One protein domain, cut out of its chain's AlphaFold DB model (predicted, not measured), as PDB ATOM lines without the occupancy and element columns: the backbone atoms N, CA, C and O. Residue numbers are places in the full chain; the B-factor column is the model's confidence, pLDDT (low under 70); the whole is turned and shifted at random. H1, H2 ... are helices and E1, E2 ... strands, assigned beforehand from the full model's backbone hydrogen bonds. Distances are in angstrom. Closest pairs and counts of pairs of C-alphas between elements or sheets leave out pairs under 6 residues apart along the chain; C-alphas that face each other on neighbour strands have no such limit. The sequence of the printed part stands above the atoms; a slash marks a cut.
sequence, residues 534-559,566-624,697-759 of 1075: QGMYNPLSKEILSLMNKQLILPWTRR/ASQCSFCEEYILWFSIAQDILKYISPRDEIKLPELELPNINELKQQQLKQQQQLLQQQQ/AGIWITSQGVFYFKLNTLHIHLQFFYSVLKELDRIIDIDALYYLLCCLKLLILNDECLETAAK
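What this domain is: This is residues 534 to 559, 566 to 624 and 697 to 759 of the 1075 residues of the protein "Hypothetical protein" of Adineta steineri (UniProt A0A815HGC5). Four helices, H1, H2, H4 and H5, make an up-and-down bundle, each running against the one before it in the chain, with short H6 at the end of the bundle where H4 begins and H5 ends. From this body a long arm sticks out, residues 598 to 624, whose far part is H3, and a small hairpin of E1 and E2 extends from another side, with its turn, residues 701 to 706, standing free. The printed part has 148 residues, with six named helices and two named strands in the order H1 H2 H3 E1 E2 H4 H5 H6; the class is mostly helix, and the two-stranded sheet, E1 - E2, is antiparallel. The whole is loose, with a radius of gyration of the C-alphas of 20.6 A, and elongated, spanning 71 by 36 by 31 A, the arm making much of the length.

Where its parts are: H1 is residues 539 to 553, 21.1 A long, and begins with C-alpha 539 at (47.581, 0.431, -120.994). H2 is residues 570 to 589, 28.4 A. H3 is residues 605 to 624, 27.8 A, and ends with C-alpha 624 at (8.983, -7.397, -156.762). E1 is residues 699 to 702 and E2 residues 705 to 708. H4 is residues 716 to 727, 16.9 A; H5 is residues 734 to 749, 21.7 A. H6, residues 753 to 759, ends with C-alpha 759 at (32.383, 4.545, -135.759).

How they stand to each other: H4 is the hub, touching three helices. H1 touches H4, the same way at a shallow tilt of 25 degrees; the closest C-alphas are those of Asn 549 and Phe 720, 5.1 A apart. H4 and H5 form a helical hairpin at a shallow tilt of 30 degrees, H5 touching with residues 740 to 747 alone; C-alphas 721 and 747 are closest, 6.9 A. H2 touches H5, the same way at 19 degrees, closest at C-alphas 576 and 736, 4.5 A. H1 and H2 are close but not clearly touching, their closest C-alphas, 541 and 589, 6.2 A apart. H4 touches H6 with residues 717 to 721 alone, at a steep tilt of 61 degrees; C-alphas 718 and 753 are closest, 6.6 A. H3 touches no helix. In the E1 and E2 hairpin, N 700 and O 707 are 2.9 A apart, within hydrogen-bond range, and N 707 and O 700 2.8 A. In all six helices every O i to N i+4 pair is within hydrogen-bond range.

The domain as a whole: The farthest C-alphas, those of Gln 568 and Gln 624, are 73.0 A apart. Without the stretches that stand free, the body spans 45 by 37 by 28 A. Residues 560 to 565 and 625 to 696 are not printed; the gaps between C-alphas are 13.9 A and 39.3 A. The link from H2 to H3 is long, 15 residues. The mean pLDDT of the printed part is 79.9, with 25 residues under 70, among them 603 to 612.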
ATOM      1  N   GLN A 534      50.736   9.962-124.853       50.88
ATOM      2  CA  GLN A 534      50.528   8.522-125.064       50.88
ATOM      3  C   GLN A 534      49.061   8.123-125.338       50.88
ATOM      4  O   GLN A 534      48.782   6.952-125.593       50.88
ATOM      5  N   GLY A 535      48.137   9.090-125.297       58.81
ATOM      6  CA  GLY A 535      46.705   8.919-125.542       58.81
ATOM      7  C   GLY A 535      45.982   8.091-124.473       58.81
ATOM      8  O   GLY A 535      46.585   7.351-123.686       58.81
ATOM      9  N   MET A 536      44.649   8.145-124.466       65.44
ATOM     10  CA  MET A 536      43.849   7.363-123.509       65.44
ATOM     11  C   MET A 536      43.745   5.870-123.895       65.44
ATOM     12  O   MET A 536      43.159   5.060-123.175       65.44
ATOM     13  N   TYR A 537      44.392   5.482-125.000       69.31
ATOM     14  CA  TYR A 537      44.526   4.107-125.483       69.31
ATOM     15  C   TYR A 537      45.743   3.348-124.914       69.31
ATOM     16  O   TYR A 537      45.788   2.118-125.042       69.31
ATOM     17  N   ASN A 538      46.694   4.023-124.256       73.94
ATOM     18  CA  ASN A 538      47.799   3.378-123.533       73.94
ATOM     19  C   ASN A 538      47.259   2.464-122.400       73.94
ATOM     20  O   ASN A 538      46.331   2.875-121.699       73.94
ATOM     21  N   PRO A 539      47.814   1.249-122.191       73.94
ATOM     22  CA  PRO A 539      47.581   0.431-120.994       73.94
ATOM     23  C   PRO A 539      47.493   1.201-119.663       73.94
ATOM     24  O   PRO A 539      46.509   1.034-118.948       73.94
ATOM     25  N   LEU A 540      48.436   2.102-119.362       75.38
ATOM     26  CA  LEU A 540      48.428   2.886-118.119       75.38
ATOM     27  C   LEU A 540      47.204   3.812-118.035       75.38
ATOM     28  O   LEU A 540      46.498   3.826-117.029       75.38
ATOM     29  N   SER A 541      46.899   4.538-119.115       80.81
ATOM     30  CA  SER A 541      45.698   5.380-119.206       80.81
ATOM     31  C   SER A 541      44.421   4.552-119.012       80.81
ATOM     32  O   SER A 541      43.501   4.982-118.319       80.81
ATOM     33  N   LYS A 542      44.373   3.333-119.570       81.88
ATOM     34  CA  LYS A 542      43.248   2.399-119.409       81.88
ATOM     35  C   LYS A 542      43.083   1.925-117.963       81.88
ATOM     36  O   LYS A 542      41.948   1.824-117.499       81.88
ATOM     37  N   GLU A 543      44.172   1.651-117.250       83.50
ATOM     38  CA  GLU A 543      44.139   1.274-115.831       83.50
ATOM     39  C   GLU A 543      43.675   2.435-114.941       83.50
ATOM     40  O   GLU A 543      42.772   2.249-114.123       83.50
ATOM     41  N   ILE A 544      44.201   3.643-115.169       85.31
ATOM     42  CA  ILE A 544      43.784   4.874-114.476       85.31
ATOM     43  C   ILE A 544      42.280   5.122-114.676       85.31
ATOM     44  O   ILE A 544      41.538   5.276-113.704       85.31
ATOM     45  N   LEU A 545      41.791   5.069-115.919       85.62
ATOM     46  CA  LEU A 545      40.363   5.220-116.225       85.62
ATOM     47  C   LEU A 545      39.508   4.104-115.619       85.62
ATOM     48  O   LEU A 545      38.390   4.361-115.179       85.62
ATOM     49  N   SER A 546      40.021   2.873-115.565       86.31
ATOM     50  CA  SER A 546      39.348   1.746-114.913       86.31
ATOM     51  C   SER A 546      39.190   1.974-113.410       86.31
ATOM     52  O   SER A 546      38.109   1.738-112.866       86.31
ATOM     53  N   LEU A 547      40.223   2.500-112.745       87.81
ATOM     54  CA  LEU A 547      40.168   2.886-111.337       87.81
ATOM     55  C   LEU A 547      39.152   4.014-111.103       87.81
ATOM     56  O   LEU A 547      38.264   3.863-110.262       87.81
ATOM     57  N   MET A 548      39.221   5.098-111.879       88.00
ATOM     58  CA  MET A 548      38.301   6.240-111.766       88.00
ATOM     59  C   MET A 548      36.841   5.840-112.041       88.00
ATOM     60  O   MET A 548      35.935   6.238-111.310       88.00
ATOM     61  N   ASN A 549      36.602   4.995-113.050       86.88
ATOM     62  CA  ASN A 549      35.273   4.471-113.366       86.88
ATOM     63  C   ASN A 549      34.723   3.592-112.234       86.88
ATOM     64  O   ASN A 549      33.573   3.758-111.830       86.88
ATOM     65  N   LYS A 550      35.548   2.700-111.664       84.50
ATOM     66  CA  LYS A 550      35.162   1.907-110.485       84.50
ATOM     67  C   LYS A 550      34.822   2.807-109.298       84.50
ATOM     68  O   LYS A 550      33.793   2.582-108.670       84.50
ATOM     69  N   GLN A 551      35.628   3.836-109.026       84.69
ATOM     70  CA  GLN A 551      35.380   4.784-107.934       84.69
ATOM     71  C   GLN A 551      34.032   5.505-108.079       84.69
ATOM     72  O   GLN A 551      33.291   5.548-107.100       84.69
ATOM     73  N   LEU A 552      33.665   5.982-109.278       81.25
ATOM     74  CA  LEU A 552      32.363   6.627-109.527       81.25
ATOM     75  C   LEU A 552      31.152   5.714-109.271       81.25
ATOM     76  O   LEU A 552      30.084   6.190-108.886       81.25
ATOM     77  N   ILE A 553      31.303   4.405-109.486       73.69
ATOM     78  CA  ILE A 553      30.222   3.415-109.349       73.69
ATOM     79  C   ILE A 553      30.010   2.991-107.875       73.69
ATOM     80  O   ILE A 553      28.973   2.414-107.536       73.69
ATOM     81  N   LEU A 554      30.953   3.292-106.971       74.06
ATOM     82  CA  LEU A 554      30.871   2.899-105.560       74.06
ATOM     83  C   LEU A 554      29.787   3.669-104.768       74.06
ATOM     84  O   LEU A 554      29.464   4.812-105.084       74.06
ATOM     85  N   PRO A 555      29.269   3.112-103.649       56.56
ATOM     86  CA  PRO A 555      28.172   3.714-102.878       56.56
ATOM     87  C   PRO A 555      28.440   5.092-102.251       56.56
ATOM     88  O   PRO A 555      27.509   5.681-101.697       56.56
ATOM     89  N   TRP A 556      29.677   5.598-102.277       65.81
ATOM     90  CA  TRP A 556      29.990   6.932-101.761       65.81
ATOM     91  C   TRP A 556      29.478   8.048-102.686       65.81
ATOM     92  O   TRP A 556      29.141   9.100-102.167       65.81
ATOM     93  N   THR A 557      29.257   7.802-103.986       58.62
ATOM     94  CA  THR A 557      28.687   8.787-104.935       58.62
ATOM     95  C   THR A 557      27.157   8.948-104.855       58.62
ATOM     96  O   THR A 557      26.536   9.622-105.677       58.62
ATOM     97  N   ARG A 558      26.493   8.334-103.864       61.03
ATOM     98  CA  ARG A 558      25.031   8.435-103.691       61.03
ATOM     99  C   ARG A 558      24.593   9.871-103.370       61.03
ATOM    100  O   ARG A 558      25.238  10.558-102.585       61.03
ATOM    101  N   ARG A 559      23.428  10.278-103.905       60.16
ATOM    102  CA  ARG A 559      22.811  11.611-103.723       60.16
ATOM    103  C   ARG A 559      22.843  12.079-102.261       60.16
ATOM    104  O   ARG A 559      22.008  11.675-101.450       60.16
ATOM    105  N   ALA A 566      28.364  24.078 -98.924       56.53
ATOM    106  CA  ALA A 566      29.349  23.069 -99.335       56.53
ATOM    107  C   ALA A 566      30.652  23.151 -98.511       56.53
ATOM    108  O   ALA A 566      31.137  22.133 -98.033       56.53
ATOM    109  N   SER A 567      31.107  24.373 -98.211       56.91
ATOM    110  CA  SER A 567      32.234  24.696 -97.315       56.91
ATOM    111  C   SER A 567      32.062  24.297 -95.839       56.91
ATOM    112  O   SER A 567      32.951  24.531 -95.027       56.91
ATOM    113  N   GLN A 568      30.901  23.761 -95.458       59.78
ATOM    114  CA  GLN A 568      30.577  23.279 -94.111       59.78
ATOM    115  C   GLN A 568      30.081  21.824 -94.149       59.78
ATOM    116  O   GLN A 568      29.390  21.364 -93.235       59.78
ATOM    117  N   CYS A 569      30.371  21.098 -95.230       72.31
ATOM    118  CA  CYS A 569      30.029  19.694 -95.377       72.31
ATOM    119  C   CYS A 569      31.216  18.934 -95.968       72.31
ATOM    120  O   CYS A 569      31.438  18.996 -97.176       72.31
ATOM    121  N   SER A 570      31.919  18.166 -95.130       72.00
ATOM    122  CA  SER A 570      33.084  17.371 -95.550       72.00
ATOM    123  C   SER A 570      32.782  16.480 -96.756       72.00
ATOM    124  O   SER A 570      33.570  16.417 -97.685       72.00
ATOM    125  N   PHE A 571      31.586  15.884 -96.818       75.94
ATOM    126  CA  PHE A 571      31.171  15.094 -97.977       75.94
ATOM    127  C   PHE A 571      31.112  15.915 -99.277       75.94
ATOM    128  O   PHE A 571      31.494  15.411-100.329       75.94
ATOM    129  N   CYS A 572      30.613  17.155 -99.240       75.50
ATOM    130  CA  CYS A 572      30.592  18.005-100.434       75.50
ATOM    131  C   CYS A 572      32.012  18.417-100.834       75.50
ATOM    132  O   CYS A 572      32.334  18.377-102.016       75.50
ATOM    133  N   GLU A 573      32.857  18.759 -99.862       79.88
ATOM    134  CA  GLU A 573      34.262  19.118-100.074       79.88
ATOM    135  C   GLU A 573      35.068  17.958-100.685       79.88
ATOM    136  O   GLU A 573      35.685  18.129-101.734       79.88
ATOM    137  N   GLU A 574      34.971  16.751-100.118       81.19
ATOM    138  CA  GLU A 574      35.559  15.509-100.649       81.19
ATOM    139  C   GLU A 574      35.072  15.202-102.077       81.19
ATOM    140  O   GLU A 574      35.853  14.789-102.937       81.19
ATOM    141  N   TYR A 575      33.782  15.415-102.356       82.12
ATOM    142  CA  TYR A 575      33.177  15.141-103.661       82.12
ATOM    143  C   TYR A 575      33.603  16.169-104.728       82.12
ATOM    144  O   TYR A 575      33.900  15.781-105.858       82.12
ATOM    145  N   ILE A 576      33.717  17.457-104.374       83.50
ATOM    146  CA  ILE A 576      34.318  18.499-105.231       83.50
ATOM    147  C   ILE A 576      35.794  18.172-105.496       83.50
ATOM    148  O   ILE A 576      36.234  18.181-106.649       83.50
ATOM    149  N   LEU A 577      36.548  17.829-104.446       85.19
ATOM    150  CA  LEU A 577      37.966  17.483-104.529       85.19
ATOM    151  C   LEU A 577      38.202  16.280-105.452       85.19
ATOM    152  O   LEU A 577      39.122  16.321-106.268       85.19
ATOM    153  N   TRP A 578      37.350  15.249-105.397       89.56
ATOM    154  CA  TRP A 578      37.455  14.105-106.303       89.56
ATOM    155  C   TRP A 578      37.311  14.516-107.773       89.56
ATOM    156  O   TRP A 578      38.132  14.110-108.592       89.56
ATOM    157  N   PHE A 579      36.323  15.350-108.127       87.94
ATOM    158  CA  PHE A 579      36.173  15.814-109.513       87.94
ATOM    159  C   PHE A 579      37.301  16.756-109.952       87.94
ATOM    160  O   PHE A 579      37.692  16.719-111.119       87.94
ATOM    161  N   SER A 580      37.859  17.551-109.036       89.06
ATOM    162  CA  SER A 580      39.048  18.374-109.288       89.06
ATOM    163  C   SER A 580      40.275  17.506-109.615       89.06
ATOM    164  O   SER A 580      40.873  17.642-110.683       89.06
ATOM    165  N   ILE A 581      40.570  16.505-108.775       86.06
ATOM    166  CA  ILE A 581      41.650  15.530-109.005       86.06
ATOM    167  C   ILE A 581      41.406  14.737-110.299       86.06
ATOM    168  O   ILE A 581      42.325  14.549-111.094       86.06
ATOM    169  N   ALA A 582      40.167  14.304-110.552       87.06
ATOM    170  CA  ALA A 582      39.801  13.607-111.780       87.06
ATOM    171  C   ALA A 582      40.052  14.469-113.028       87.06
ATOM    172  O   ALA A 582      40.566  13.959-114.024       87.06
ATOM    173  N   GLN A 583      39.748  15.769-112.969       87.56
ATOM    174  CA  GLN A 583      40.050  16.714-114.041       87.56
ATOM    175  C   GLN A 583      41.564  16.808-114.286       87.56
ATOM    176  O   GLN A 583      41.990  16.770-115.439       87.56
ATOM    177  N   ASP A 584      42.378  16.918-113.235       83.25
ATOM    178  CA  ASP A 584      43.836  17.043-113.360       83.25
ATOM    179  C   ASP A 584      44.507  15.764-113.877       83.25
ATOM    180  O   ASP A 584      45.378  15.834-114.748       83.25
ATOM    181  N   ILE A 585      44.037  14.590-113.450       85.00
ATOM    182  CA  ILE A 585      44.457  13.302-114.022       85.00
ATOM    183  C   ILE A 585      44.080  13.229-115.510       85.00
ATOM    184  O   ILE A 585      44.916  12.866-116.340       85.00
ATOM    185  N   LEU A 586      42.857  13.631-115.881       85.12
ATOM    186  CA  LEU A 586      42.423  13.665-117.282       85.12
ATOM    187  C   LEU A 586      43.268  14.635-118.123       85.12
ATOM    188  O   LEU A 586      43.632  14.272-119.240       85.12
ATOM    189  N   LYS A 587      43.654  15.812-117.604       83.44
ATOM    190  CA  LYS A 587      44.572  16.749-118.294       83.44
ATOM    191  C   LYS A 587      45.937  16.120-118.592       83.44
ATOM    192  O   LYS A 587      46.576  16.511-119.564       83.44
ATOM    193  N   TYR A 588      46.394  15.181-117.760       80.44
ATOM    194  CA  TYR A 588      47.676  14.501-117.943       80.44
ATOM    195  C   TYR A 588      47.615  13.398-119.015       80.44
ATOM    196  O   TYR A 588      48.533  13.290-119.828       80.44
ATOM    197  N   ILE A 589      46.539  12.597-119.040       80.25
ATOM    198  CA  ILE A 589      46.399  11.461-119.978       80.25
ATOM    199  C   ILE A 589      45.773  11.826-121.336       80.25
ATOM    200  O   ILE A 589      45.942  11.077-122.300       80.25
ATOM    201  N   SER A 590      45.067  12.956-121.429       78.38
ATOM    202  CA  SER A 590      44.454  13.433-122.677       78.38
ATOM    203  C   SER A 590      45.468  14.172-123.571       78.38
ATOM    204  O   SER A 590      46.395  14.811-123.065       78.38
ATOM    205  N   PRO A 591      45.293  14.159-124.904       74.81
ATOM    206  CA  PRO A 591      45.986  15.072-125.815       74.81
ATOM    207  C   PRO A 591      45.791  16.550-125.435       74.81
ATOM    208  O   PRO A 591      44.733  16.940-124.943       74.81
ATOM    209  N   ARG A 592      46.797  17.402-125.679       67.69
ATOM    210  CA  ARG A 592      46.732  18.836-125.318       67.69
ATOM    211  C   ARG A 592      45.785  19.658-126.187       67.69
ATOM    212  O   ARG A 592      45.158  20.583-125.676       67.69
ATOM    213  N   ASP A 593      45.716  19.356-127.478       75.69
ATOM    214  CA  ASP A 593      44.950  20.150-128.435       75.69
ATOM    215  C   ASP A 593      43.468  19.755-128.423       75.69
ATOM    216  O   ASP A 593      43.126  18.577-128.511       75.69
ATOM    217  N   GLU A 594      42.586  20.753-128.338       82.88
ATOM    218  CA  GLU A 594      41.146  20.555-128.515       82.88
ATOM    219  C   GLU A 594      40.832  20.333-130.005       82.88
ATOM    220  O   GLU A 594      41.151  21.168-130.861       82.88
ATOM    221  N   ILE A 595      40.163  19.221-130.308       81.44
ATOM    222  CA  ILE A 595      39.582  18.901-131.610       81.44
ATOM    223  C   ILE A 595      38.670  20.059-132.016       81.44
ATOM    224  O   ILE A 595      37.745  20.434-131.293       81.44
ATOM    225  N   LYS A 596      38.911  20.632-133.194       83.44
ATOM    226  CA  LYS A 596      38.032  21.661-133.762       83.44
ATOM    227  C   LYS A 596      36.720  21.020-134.206       83.44
ATOM    228  O   LYS A 596      36.720  19.879-134.660       83.44
ATOM    229  N   LEU A 597      35.617  21.765-134.124       82.94
ATOM    230  CA  LEU A 597      34.337  21.315-134.666       82.94
ATOM    231  C   LEU A 597      34.523  20.903-136.142       82.94
ATOM    232  O   LEU A 597      35.010  21.732-136.916       82.94
ATOM    233  N   PRO A 598      34.164  19.667-136.541       81.25
ATOM    234  CA  PRO A 598      34.323  19.226-137.921       81.25
ATOM    235  C   PRO A 598      33.544  20.108-138.899       81.25
ATOM    236  O   PRO A 598      32.395  20.484-138.642       81.25
ATOM    237  N   GLU A 599      34.153  20.402-140.045       79.94
ATOM    238  CA  GLU A 599      33.444  21.016-141.163       79.94
ATOM    239  C   GLU A 599      32.570  19.946-141.838       79.94
ATOM    240  O   GLU A 599      33.035  18.861-142.186       79.94
ATOM    241  N   LEU A 600      31.280  20.247-141.984       76.88
ATOM    242  CA  LEU A 600      30.302  19.431-142.690       76.88
ATOM    243  C   LEU A 600      29.846  20.215-143.922       76.88
ATOM    244  O   LEU A 600      29.014  21.122-143.818       76.88
ATOM    245  N   GLU A 601      30.394  19.861-145.083       68.31
ATOM    246  CA  GLU A 601      29.942  20.390-146.371       68.31
ATOM    247  C   GLU A 601      28.544  19.861-146.738       68.31
ATOM    248  O   GLU A 601      28.094  18.818-146.253       68.31
ATOM    249  N   LEU A 602      27.832  20.595-147.599       72.50
ATOM    250  CA  LEU A 602      26.514  20.182-148.087       72.50
ATOM    251  C   LEU A 602      26.621  18.887-148.916       72.50
ATOM    252  O   LEU A 602      27.506  18.797-149.770       72.50
ATOM    253  N   PRO A 603      25.712  17.909-148.734       69.19
ATOM    254  CA  PRO A 603      25.710  16.682-149.526       69.19
ATOM    255  C   PRO A 603      25.653  16.948-151.036       69.19
ATOM    256  O   PRO A 603      24.835  17.739-151.512       69.19
ATOM    257  N   ASN A 604      26.478  16.238-151.807       69.94
ATOM    258  CA  ASN A 604      26.496  16.359-153.261       69.94
ATOM    259  C   ASN A 604      25.159  15.879-153.856       69.94
ATOM    260  O   ASN A 604      24.776  14.718-153.715       69.94
ATOM    261  N   ILE A 605      24.462  16.766-154.569       68.12
ATOM    262  CA  ILE A 605      23.134  16.517-155.157       68.12
ATOM    263  C   ILE A 605      23.145  15.287-156.073       68.12
ATOM    264  O   ILE A 605      22.177  14.530-156.102       68.12
ATOM    265  N   ASN A 606      24.235  15.064-156.811       66.75
ATOM    266  CA  ASN A 606      24.351  13.928-157.725       66.75
ATOM    267  C   ASN A 606      24.481  12.602-156.965       66.75
ATOM    268  O   ASN A 606      23.877  11.606-157.360       66.75
ATOM    269  N   GLU A 607      25.203  12.597-155.845       64.44
ATOM    270  CA  GLU A 607      25.293  11.440-154.952       64.44
ATOM    271  C   GLU A 607      23.963  11.195-154.242       64.44
ATOM    272  O   GLU A 607      23.522  10.051-154.169       64.44
ATOM    273  N   LEU A 608      23.274  12.253-153.798       65.06
ATOM    274  CA  LEU A 608      21.962  12.138-153.164       65.06
ATOM    275  C   LEU A 608      20.917  11.575-154.139       65.06
ATOM    276  O   LEU A 608      20.203  10.637-153.792       65.06
ATOM    277  N   LYS A 609      20.886  12.066-155.387       67.81
ATOM    278  CA  LYS A 609      20.044  11.518-156.464       67.81
ATOM    279  C   LYS A 609      20.389  10.051-156.749       67.81
ATOM    280  O   LYS A 609      19.480   9.241-156.890       67.81
ATOM    281  N   GLN A 610      21.671   9.668-156.769       66.56
ATOM    282  CA  GLN A 610      22.070   8.259-156.911       66.56
ATOM    283  C   GLN A 610      21.681   7.392-155.703       66.56
ATOM    284  O   GLN A 610      21.289   6.241-155.891       66.56
ATOM    285  N   GLN A 611      21.775   7.903-154.473       64.75
ATOM    286  CA  GLN A 611      21.366   7.186-153.261       64.75
ATOM    287  C   GLN A 611      19.847   7.011-153.198       64.75
ATOM    288  O   GLN A 611      19.383   5.905-152.931       64.75
ATOM    289  N   GLN A 612      19.076   8.050-153.529       69.38
ATOM    290  CA  GLN A 612      17.622   7.972-153.675       69.38
ATOM    291  C   GLN A 612      17.229   6.985-154.779       69.38
ATOM    292  O   GLN A 612      16.366   6.142-154.554       69.38
ATOM    293  N   LEU A 613      17.905   7.005-155.935       73.06
ATOM    294  CA  LEU A 613      17.664   6.041-157.010       73.06
ATOM    295  C   LEU A 613      17.992   4.604-156.568       73.06
ATOM    296  O   LEU A 613      17.220   3.694-156.854       73.06
ATOM    297  N   LYS A 614      19.081   4.390-155.816       75.50
ATOM    298  CA  LYS A 614      19.437   3.082-155.230       75.50
ATOM    299  C   LYS A 614      18.423   2.618-154.180       75.50
ATOM    300  O   LYS A 614      18.029   1.458-154.218       75.50
ATOM    301  N   GLN A 615      17.959   3.494-153.286       73.88
ATOM    302  CA  GLN A 615      16.900   3.169-152.321       73.88
ATOM    303  C   GLN A 615      15.576   2.857-153.020       73.88
ATOM    304  O   GLN A 615      14.914   1.884-152.669       73.88
ATOM    305  N   GLN A 616      15.204   3.628-154.043       75.38
ATOM    306  CA  GLN A 616      13.994   3.401-154.825       75.38
ATOM    307  C   GLN A 616      14.086   2.092-155.627       75.38
ATOM    308  O   GLN A 616      13.119   1.334-155.660       75.38
ATOM    309  N   GLN A 617      15.259   1.758-156.180       77.88
ATOM    310  CA  GLN A 617      15.536   0.451-156.788       77.88
ATOM    311  C   GLN A 617      15.486  -0.696-155.765       77.88
ATOM    312  O   GLN A 617      14.927  -1.743-156.077       77.88
ATOM    313  N   GLN A 618      16.001  -0.518-154.544       76.94
ATOM    314  CA  GLN A 618      15.897  -1.520-153.472       76.94
ATOM    315  C   GLN A 618      14.450  -1.717-152.996       76.94
ATOM    316  O   GLN A 618      14.029  -2.854-152.797       76.94
ATOM    317  N   LEU A 619      13.664  -0.644-152.874       79.62
ATOM    318  CA  LEU A 619      12.228  -0.704-152.573       79.62
ATOM    319  C   LEU A 619      11.443  -1.400-153.694       79.62
ATOM    320  O   LEU A 619      10.608  -2.256-153.410       79.62
ATOM    321  N   LEU A 620      11.754  -1.104-154.959       77.56
ATOM    322  CA  LEU A 620      11.196  -1.803-156.122       77.56
ATOM    323  C   LEU A 620      11.587  -3.289-156.142       77.56
ATOM    324  O   LEU A 620      10.733  -4.130-156.415       77.56
ATOM    325  N   GLN A 621      12.832  -3.636-155.805       77.00
ATOM    326  CA  GLN A 621      13.269  -5.031-155.676       77.00
ATOM    327  C   GLN A 621      12.556  -5.749-154.522       77.00
ATOM    328  O   GLN A 621      12.086  -6.869-154.716       77.00
ATOM    329  N   GLN A 622      12.394  -5.115-153.355       74.06
ATOM    330  CA  GLN A 622      11.625  -5.686-152.243       74.06
ATOM    331  C   GLN A 622      10.144  -5.870-152.605       74.06
ATOM    332  O   GLN A 622       9.581  -6.923-152.310       74.06
ATOM    333  N   GLN A 623       9.521  -4.912-153.303       73.25
ATOM    334  CA  GLN A 623       8.149  -5.062-153.799       73.25
ATOM    335  C   GLN A 623       8.030  -6.177-154.845       73.25
ATOM    336  O   GLN A 623       7.115  -6.994-154.756       73.25
ATOM    337  N   GLN A 624       8.959  -6.284-155.803       73.06
ATOM    338  CA  GLN A 624       8.983  -7.397-156.762       73.06
ATOM    339  C   GLN A 624       9.174  -8.754-156.069       73.06
ATOM    340  O   GLN A 624       8.477  -9.712-156.399       73.06
ATOM    341  N   ALA A 697      20.235  -4.337-118.276       67.12
ATOM    342  CA  ALA A 697      19.970  -5.539-119.077       67.12
ATOM    343  C   ALA A 697      20.564  -5.475-120.504       67.12
ATOM    344  O   ALA A 697      20.446  -6.431-121.269       67.12
ATOM    345  N   GLY A 698      21.205  -4.361-120.873       77.62
ATOM    346  CA  GLY A 698      21.803  -4.140-122.190       77.62
ATOM    347  C   GLY A 698      20.816  -3.766-123.301       77.62
ATOM    348  O   GLY A 698      21.148  -3.947-124.471       77.62
ATOM    349  N   ILE A 699      19.621  -3.265-122.960       83.56
ATOM    350  CA  ILE A 699      18.586  -2.821-123.908       83.56
ATOM    351  C   ILE A 699      18.581  -1.290-123.978       83.56
ATOM    352  O   ILE A 699      18.289  -0.618-122.986       83.56
ATOM    353  N   TRP A 700      18.855  -0.739-125.163       81.75
ATOM    354  CA  TRP A 700      19.044   0.699-125.378       81.75
ATOM    355  C   TRP A 700      18.093   1.224-126.455       81.75
ATOM    356  O   TRP A 700      18.215   0.866-127.626       81.75
ATOM    357  N   ILE A 701      17.153   2.091-126.073       83.12
ATOM    358  CA  ILE A 701      16.112   2.625-126.965       83.12
ATOM    359  C   ILE A 701      16.428   4.080-127.345       83.12
ATOM    360  O   ILE A 701      16.530   4.959-126.481       83.12
ATOM    361  N   THR A 702      16.563   4.353-128.645       86.94
ATOM    362  CA  THR A 702      16.934   5.667-129.210       86.94
ATOM    363  C   THR A 702      16.009   6.057-130.370       86.94
ATOM    364  O   THR A 702      15.160   5.266-130.782       86.94
ATOM    365  N   SER A 703      16.158   7.266-130.926       78.69
ATOM    366  CA  SER A 703      15.427   7.674-132.141       78.69
ATOM    367  C   SER A 703      15.720   6.792-133.362       78.69
ATOM    368  O   SER A 703      14.907   6.731-134.279       78.69
ATOM    369  N   GLN A 704      16.862   6.095-133.359       77.81
ATOM    370  CA  GLN A 704      17.345   5.253-134.455       77.81
ATOM    371  C   GLN A 704      16.947   3.771-134.305       77.81
ATOM    372  O   GLN A 704      17.284   2.962-135.165       77.81
ATOM    373  N   GLY A 705      16.254   3.398-133.220       81.31
ATOM    374  CA  GLY A 705      15.781   2.033-132.967       81.31
ATOM    375  C   GLY A 705      16.166   1.483-131.590       81.31
ATOM    376  O   GLY A 705      16.512   2.226-130.669       81.31
ATOM    377  N   VAL A 706      16.083   0.156-131.451       82.88
ATOM    378  CA  VAL A 706      16.465  -0.583-130.237       82.88
ATOM    379  C   VAL A 706      17.780  -1.318-130.486       82.88
ATOM    380  O   VAL A 706      17.896  -2.074-131.448       82.88
ATOM    381  N   PHE A 707      18.756  -1.110-129.606       83.00
ATOM    382  CA  PHE A 707      20.092  -1.696-129.679       83.00
ATOM    383  C   PHE A 707      20.343  -2.615-128.479       83.00
ATOM    384  O   PHE A 707      19.904  -2.322-127.365       83.00
ATOM    385  N   TYR A 708      21.084  -3.700-128.710       82.00
ATOM    386  CA  TYR A 708      21.384  -4.722-127.707       82.00
ATOM    387  C   TYR A 708      22.900  -4.877-127.540       82.00
ATOM    388  O   TYR A 708      23.565  -5.426-128.415       82.00
ATOM    389  N   PHE A 709      23.449  -4.376-126.434       82.25
ATOM    390  CA  PHE A 709      24.860  -4.536-126.055       82.25
ATOM    391  C   PHE A 709      25.036  -4.272-124.554       82.25
ATOM    392  O   PHE A 709      24.264  -3.527-123.948       82.25
ATOM    393  N   LYS A 710      26.062  -4.860-123.932       82.81
ATOM    394  CA  LYS A 710      26.365  -4.636-122.509       82.81
ATOM    395  C   LYS A 710      27.390  -3.513-122.359       82.81
ATOM    396  O   LYS A 710      28.336  -3.431-123.131       82.81
ATOM    397  N   LEU A 711      27.251  -2.669-121.335       84.69
ATOM    398  CA  LEU A 711      28.173  -1.543-121.120       84.69
ATOM    399  C   LEU A 711      29.637  -2.000-120.946       84.69
ATOM    400  O   LEU A 711      30.555  -1.330-121.407       84.69
ATOM    401  N   ASN A 712      29.853  -3.160-120.320       83.19
ATOM    402  CA  ASN A 712      31.185  -3.699-120.042       83.19
ATOM    403  C   ASN A 712      31.957  -4.181-121.285       83.19
ATOM    404  O   ASN A 712      33.148  -4.455-121.158       83.19
ATOM    405  N   THR A 713      31.326  -4.279-122.465       83.56
ATOM    406  CA  THR A 713      32.018  -4.615-123.725       83.56
ATOM    407  C   THR A 713      32.563  -3.388-124.459       83.56
ATOM    408  O   THR A 713      33.271  -3.544-125.448       83.56
ATOM    409  N   LEU A 714      32.246  -2.169-124.005       85.75
ATOM    410  CA  LEU A 714      32.786  -0.932-124.576       85.75
ATOM    411  C   LEU A 714      34.230  -0.682-124.116       85.75
ATOM    412  O   LEU A 714      34.637  -1.129-123.043       85.75
ATOM    413  N   HIS A 715      34.989   0.115-124.873       86.00
ATOM    414  CA  HIS A 715      36.289   0.616-124.418       86.00
ATOM    415  C   HIS A 715      36.167   1.434-123.123       86.00
ATOM    416  O   HIS A 715      35.169   2.116-122.890       86.00
ATOM    417  N   ILE A 716      37.196   1.381-122.270       86.31
ATOM    418  CA  ILE A 716      37.115   1.920-120.903       86.31
ATOM    419  C   ILE A 716      36.873   3.437-120.847       86.31
ATOM    420  O   ILE A 716      36.149   3.889-119.965       86.31
ATOM    421  N   HIS A 717      37.381   4.208-121.817       85.19
ATOM    422  CA  HIS A 717      37.079   5.639-121.933       85.19
ATOM    423  C   HIS A 717      35.582   5.882-122.225       85.19
ATOM    424  O   HIS A 717      34.994   6.770-121.616       85.19
ATOM    425  N   LEU A 718      34.918   5.040-123.036       89.44
ATOM    426  CA  LEU A 718      33.465   5.116-123.273       89.44
ATOM    427  C   LEU A 718      32.653   4.698-122.038       89.44
ATOM    428  O   LEU A 718      31.618   5.302-121.752       89.44
ATOM    429  N   GLN A 719      33.117   3.693-121.285       90.50
ATOM    430  CA  GLN A 719      32.486   3.309-120.016       90.50
ATOM    431  C   GLN A 719      32.570   4.449-118.994       90.50
ATOM    432  O   GLN A 719      31.560   4.814-118.393       90.50
ATOM    433  N   PHE A 720      33.755   5.049-118.838       90.50
ATOM    434  CA  PHE A 720      33.973   6.191-117.956       90.50
ATOM    435  C   PHE A 720      33.157   7.414-118.404       90.50
ATOM    436  O   PHE A 720      32.441   7.994-117.593       90.50
ATOM    437  N   PHE A 721      33.159   7.739-119.699       91.69
ATOM    438  CA  PHE A 721      32.318   8.782-120.295       91.69
ATOM    439  C   PHE A 721      30.834   8.603-119.948       91.69
ATOM    440  O   PHE A 721      30.184   9.550-119.506       91.69
ATOM    441  N   TYR A 722      30.299   7.385-120.062       91.50
ATOM    442  CA  TYR A 722      28.921   7.085-119.670       91.50
ATOM    443  C   TYR A 722      28.661   7.271-118.167       91.50
ATOM    444  O   TYR A 722      27.620   7.813-117.790       91.50
ATOM    445  N   SER A 723      29.597   6.858-117.309       89.56
ATOM    446  CA  SER A 723      29.504   7.070-115.859       89.56
ATOM    447  C   SER A 723      29.503   8.561-115.505       89.56
ATOM    448  O   SER A 723      28.630   9.005-114.764       89.56
ATOM    449  N   VAL A 724      30.392   9.359-116.105       91.44
ATOM    450  CA  VAL A 724      30.427  10.821-115.926       91.44
ATOM    451  C   VAL A 724      29.128  11.471-116.433       91.44
ATOM    452  O   VAL A 724      28.556  12.322-115.753       91.44
ATOM    453  N   LEU A 725      28.583  11.029-117.575       92.00
ATOM    454  CA  LEU A 725      27.280  11.496-118.069       92.00
ATOM    455  C   LEU A 725      26.108  11.156-117.128       92.00
ATOM    456  O   LEU A 725      25.150  11.925-117.062       92.00
ATOM    457  N   LYS A 726      26.152  10.024-116.407       88.62
ATOM    458  CA  LYS A 726      25.124   9.649-115.413       88.62
ATOM    459  C   LYS A 726      25.125  10.567-114.182       88.62
ATOM    460  O   LYS A 726      24.066  10.746-113.576       88.62
ATOM    461  N   GLU A 727      26.261  11.167-113.830       87.81
ATOM    462  CA  GLU A 727      26.367  12.085-112.688       87.81
ATOM    463  C   GLU A 727      25.791  13.490-112.971       87.81
ATOM    464  O   GLU A 727      25.397  14.181-112.033       87.81
ATOM    465  N   LEU A 728      25.591  13.887-114.239       88.12
ATOM    466  CA  LEU A 728      25.001  15.191-114.618       88.12
ATOM    467  C   LEU A 728      23.604  15.487-114.021       88.12
ATOM    468  O   LEU A 728      23.233  16.652-113.915       88.12
ATOM    469  N   ASP A 729      22.810  14.470-113.656       82.19
ATOM    470  CA  ASP A 729      21.499  14.631-112.978       82.19
ATOM    471  C   ASP A 729      21.572  14.392-111.455       82.19
ATOM    472  O   ASP A 729      20.558  14.363-110.747       82.19
ATOM    473  N   ARG A 730      22.770  14.116-110.933       81.06
ATOM    474  CA  ARG A 730      23.016  13.779-109.525       81.06
ATOM    475  C   ARG A 730      23.712  14.912-108.787       81.06
ATOM    476  O   ARG A 730      23.363  15.147-107.631       81.06
ATOM    477  N   ILE A 731      24.632  15.612-109.449       80.19
ATOM    478  CA  ILE A 731      25.332  16.757-108.868       80.19
ATOM    479  C   ILE A 731      24.385  17.958-108.754       80.19
ATOM    480  O   ILE A 731      23.747  18.368-109.721       80.19
ATOM    481  N   ILE A 732      24.298  18.506-107.542       76.19
ATOM    482  CA  ILE A 732      23.536  19.723-107.207       76.19
ATOM    483  C   ILE A 732      24.488  20.911-106.987       76.19
ATOM    484  O   ILE A 732      24.099  22.060-107.179       76.19
ATOM    485  N   ASP A 733      25.723  20.625-106.575       83.94
ATOM    486  CA  ASP A 733      26.753  21.616-106.287       83.94
ATOM    487  C   ASP A 733      27.371  22.199-107.571       83.94
ATOM    488  O   ASP A 733      27.618  21.477-108.537       83.94
ATOM    489  N   ILE A 734      27.597  23.514-107.589       86.31
ATOM    490  CA  ILE A 734      28.032  24.253-108.783       86.31
ATOM    491  C   ILE A 734      29.501  23.964-109.112       86.31
ATOM    492  O   ILE A 734      29.833  23.797-110.285       86.31
ATOM    493  N   ASP A 735      30.361  23.854-108.099       86.62
ATOM    494  CA  ASP A 735      31.798  23.663-108.285       86.62
ATOM    495  C   ASP A 735      32.084  22.219-108.716       86.62
ATOM    496  O   ASP A 735      32.771  21.987-109.713       86.62
ATOM    497  N   ALA A 736      31.450  21.233-108.068       87.56
ATOM    498  CA  ALA A 736      31.511  19.838-108.515       87.56
ATOM    499  C   ALA A 736      30.975  19.669-109.953       87.56
ATOM    500  O   ALA A 736      31.547  18.921-110.750       87.56
ATOM    501  N   LEU A 737      29.906  20.392-110.317       90.56
ATOM    502  CA  LEU A 737      29.349  20.371-111.670       90.56
ATOM    503  C   LEU A 737      30.299  21.022-112.690       90.56
ATOM    504  O   LEU A 737      30.420  20.519-113.806       90.56
ATOM    505  N   TYR A 738      31.005  22.093-112.318       92.75
ATOM    506  CA  TYR A 738      32.041  22.707-113.151       92.75
ATOM    507  C   TYR A 738      33.204  21.743-113.423       92.75
ATOM    508  O   TYR A 738      33.577  21.542-114.584       92.75
ATOM    509  N   TYR A 739      33.743  21.092-112.388       91.50
ATOM    510  CA  TYR A 739      34.818  20.111-112.556       91.50
ATOM    511  C   TYR A 739      34.369  18.891-113.376       91.50
ATOM    512  O   TYR A 739      35.103  18.447-114.262       91.50
ATOM    513  N   LEU A 740      33.137  18.403-113.183       92.62
ATOM    514  CA  LEU A 740      32.554  17.352-114.022       92.62
ATOM    515  C   LEU A 740      32.429  17.789-115.492       92.62
ATOM    516  O   LEU A 740      32.795  17.029-116.391       92.62
ATOM    517  N   LEU A 741      31.944  19.006-115.765       94.12
ATOM    518  CA  LEU A 741      31.866  19.541-117.129       94.12
ATOM    519  C   LEU A 741      33.254  19.681-117.759       94.12
ATOM    520  O   LEU A 741      33.407  19.412-118.949       94.12
ATOM    521  N   CYS A 742      34.275  20.032-116.978       92.44
ATOM    522  CA  CYS A 742      35.659  20.011-117.437       92.44
ATOM    523  C   CYS A 742      36.162  18.590-117.751       92.44
ATOM    524  O   CYS A 742      36.861  18.412-118.745       92.44
ATOM    525  N   CYS A 743      35.780  17.575-116.970       92.50
ATOM    526  CA  CYS A 743      36.078  16.173-117.293       92.50
ATOM    527  C   CYS A 743      35.425  15.755-118.621       92.50
ATOM    528  O   CYS A 743      36.086  15.174-119.480       92.50
ATOM    529  N   LEU A 744      34.151  16.110-118.833       93.69
ATOM    530  CA  LEU A 744      33.461  15.884-120.109       93.69
ATOM    531  C   LEU A 744      34.104  16.657-121.265       93.69
ATOM    532  O   LEU A 744      34.159  16.126-122.372       93.69
ATOM    533  N   LYS A 745      34.600  17.879-121.021       92.19
ATOM    534  CA  LYS A 745      35.326  18.680-122.015       92.19
ATOM    535  C   LYS A 745      36.553  17.929-122.525       92.19
ATOM    536  O   LYS A 745      36.691  17.794-123.734       92.19
ATOM    537  N   LEU A 746      37.368  17.383-121.622       90.06
ATOM    538  CA  LEU A 746      38.553  16.596-121.977       90.06
ATOM    539  C   LEU A 746      38.171  15.324-122.757       90.06
ATOM    540  O   LEU A 746      38.689  15.086-123.843       90.06
ATOM    541  N   LEU A 747      37.184  14.558-122.285       89.31
ATOM    542  CA  LEU A 747      36.742  13.336-122.977       89.31
ATOM    543  C   LEU A 747      36.184  13.607-124.390       89.31
ATOM    544  O   LEU A 747      36.457  12.856-125.324       89.31
ATOM    545  N   ILE A 748      35.394  14.670-124.571       90.06
ATOM    546  CA  ILE A 748      34.739  14.970-125.856       90.06
ATOM    547  C   ILE A 748      35.664  15.719-126.825       90.06
ATOM    548  O   ILE A 748      35.617  15.436-128.023       90.06
ATOM    549  N   LEU A 749      36.458  16.679-126.341       88.19
ATOM    550  CA  LEU A 749      37.273  17.559-127.185       88.19
ATOM    551  C   LEU A 749      38.738  17.146-127.285       88.19
ATOM    552  O   LEU A 749      39.398  17.629-128.192       88.19
ATOM    553  N   ASN A 750      39.263  16.294-126.407       83.31
ATOM    554  CA  ASN A 750      40.669  15.885-126.456       83.31
ATOM    555  C   ASN A 750      40.834  14.388-126.779       83.31
ATOM    556  O   ASN A 750      41.836  14.030-127.385       83.31
ATOM    557  N   ASP A 751      39.867  13.522-126.439       75.62
ATOM    558  CA  ASP A 751      39.974  12.052-126.598       75.62
ATOM    559  C   ASP A 751      39.088  11.433-127.701       75.62
ATOM    560  O   ASP A 751      38.865  10.226-127.733       75.62
ATOM    561  N   GLU A 752      38.514  12.238-128.602       77.12
ATOM    562  CA  GLU A 752      37.685  11.744-129.723       77.12
ATOM    563  C   GLU A 752      36.526  10.796-129.303       77.12
ATOM    564  O   GLU A 752      36.006  10.034-130.126       77.12
ATOM    565  N   CYS A 753      36.061  10.835-128.040       84.38
ATOM    566  CA  CYS A 753      35.087   9.865-127.507       84.38
ATOM    567  C   CYS A 753      33.798   9.784-128.344       84.38
ATOM    568  O   CYS A 753      33.237   8.702-128.529       84.38
ATOM    569  N   LEU A 754      33.322  10.920-128.875       87.44
ATOM    570  CA  LEU A 754      32.134  10.949-129.737       87.44
ATOM    571  C   LEU A 754      32.392  10.326-131.116       87.44
ATOM    572  O   LEU A 754      31.506   9.658-131.642       87.44
ATOM    573  N   GLU A 755      33.581  10.515-131.690       85.06
ATOM    574  CA  GLU A 755      33.935   9.967-133.004       85.06
ATOM    575  C   GLU A 755      34.178   8.454-132.925       85.06
ATOM    576  O   GLU A 755      33.651   7.697-133.742       85.06
ATOM    577  N   THR A 756      34.877   8.000-131.883       84.75
ATOM    578  CA  THR A 756      35.049   6.573-131.565       84.75
ATOM    579  C   THR A 756      33.686   5.892-131.393       84.75
ATOM    580  O   THR A 756      33.393   4.869-132.014       84.75
ATOM    581  N   ALA A 757      32.776   6.509-130.630       87.06
ATOM    582  CA  ALA A 757      31.413   6.008-130.483       87.06
ATOM    583  C   ALA A 757      30.591   6.067-131.792       87.06
ATOM    584  O   ALA A 757      29.732   5.209-132.002       87.06
ATOM    585  N   ALA A 758      30.842   7.028-132.689       86.50
ATOM    586  CA  ALA A 758      30.155   7.146-133.981       86.50
ATOM    587  C   ALA A 758      30.566   6.065-134.995       86.50
ATOM    588  O   ALA A 758      29.737   5.641-135.815       86.50
ATOM    589  N   LYS A 759      31.832   5.633-134.941       84.06
ATOM    590  CA  LYS A 759      32.383   4.545-135.759       84.06
ATOM    591  C   LYS A 759      31.837   3.196-135.289       84.06
ATOM    592  O   LYS A 759      31.117   2.543-136.043       84.06
TER     593      LYS A 759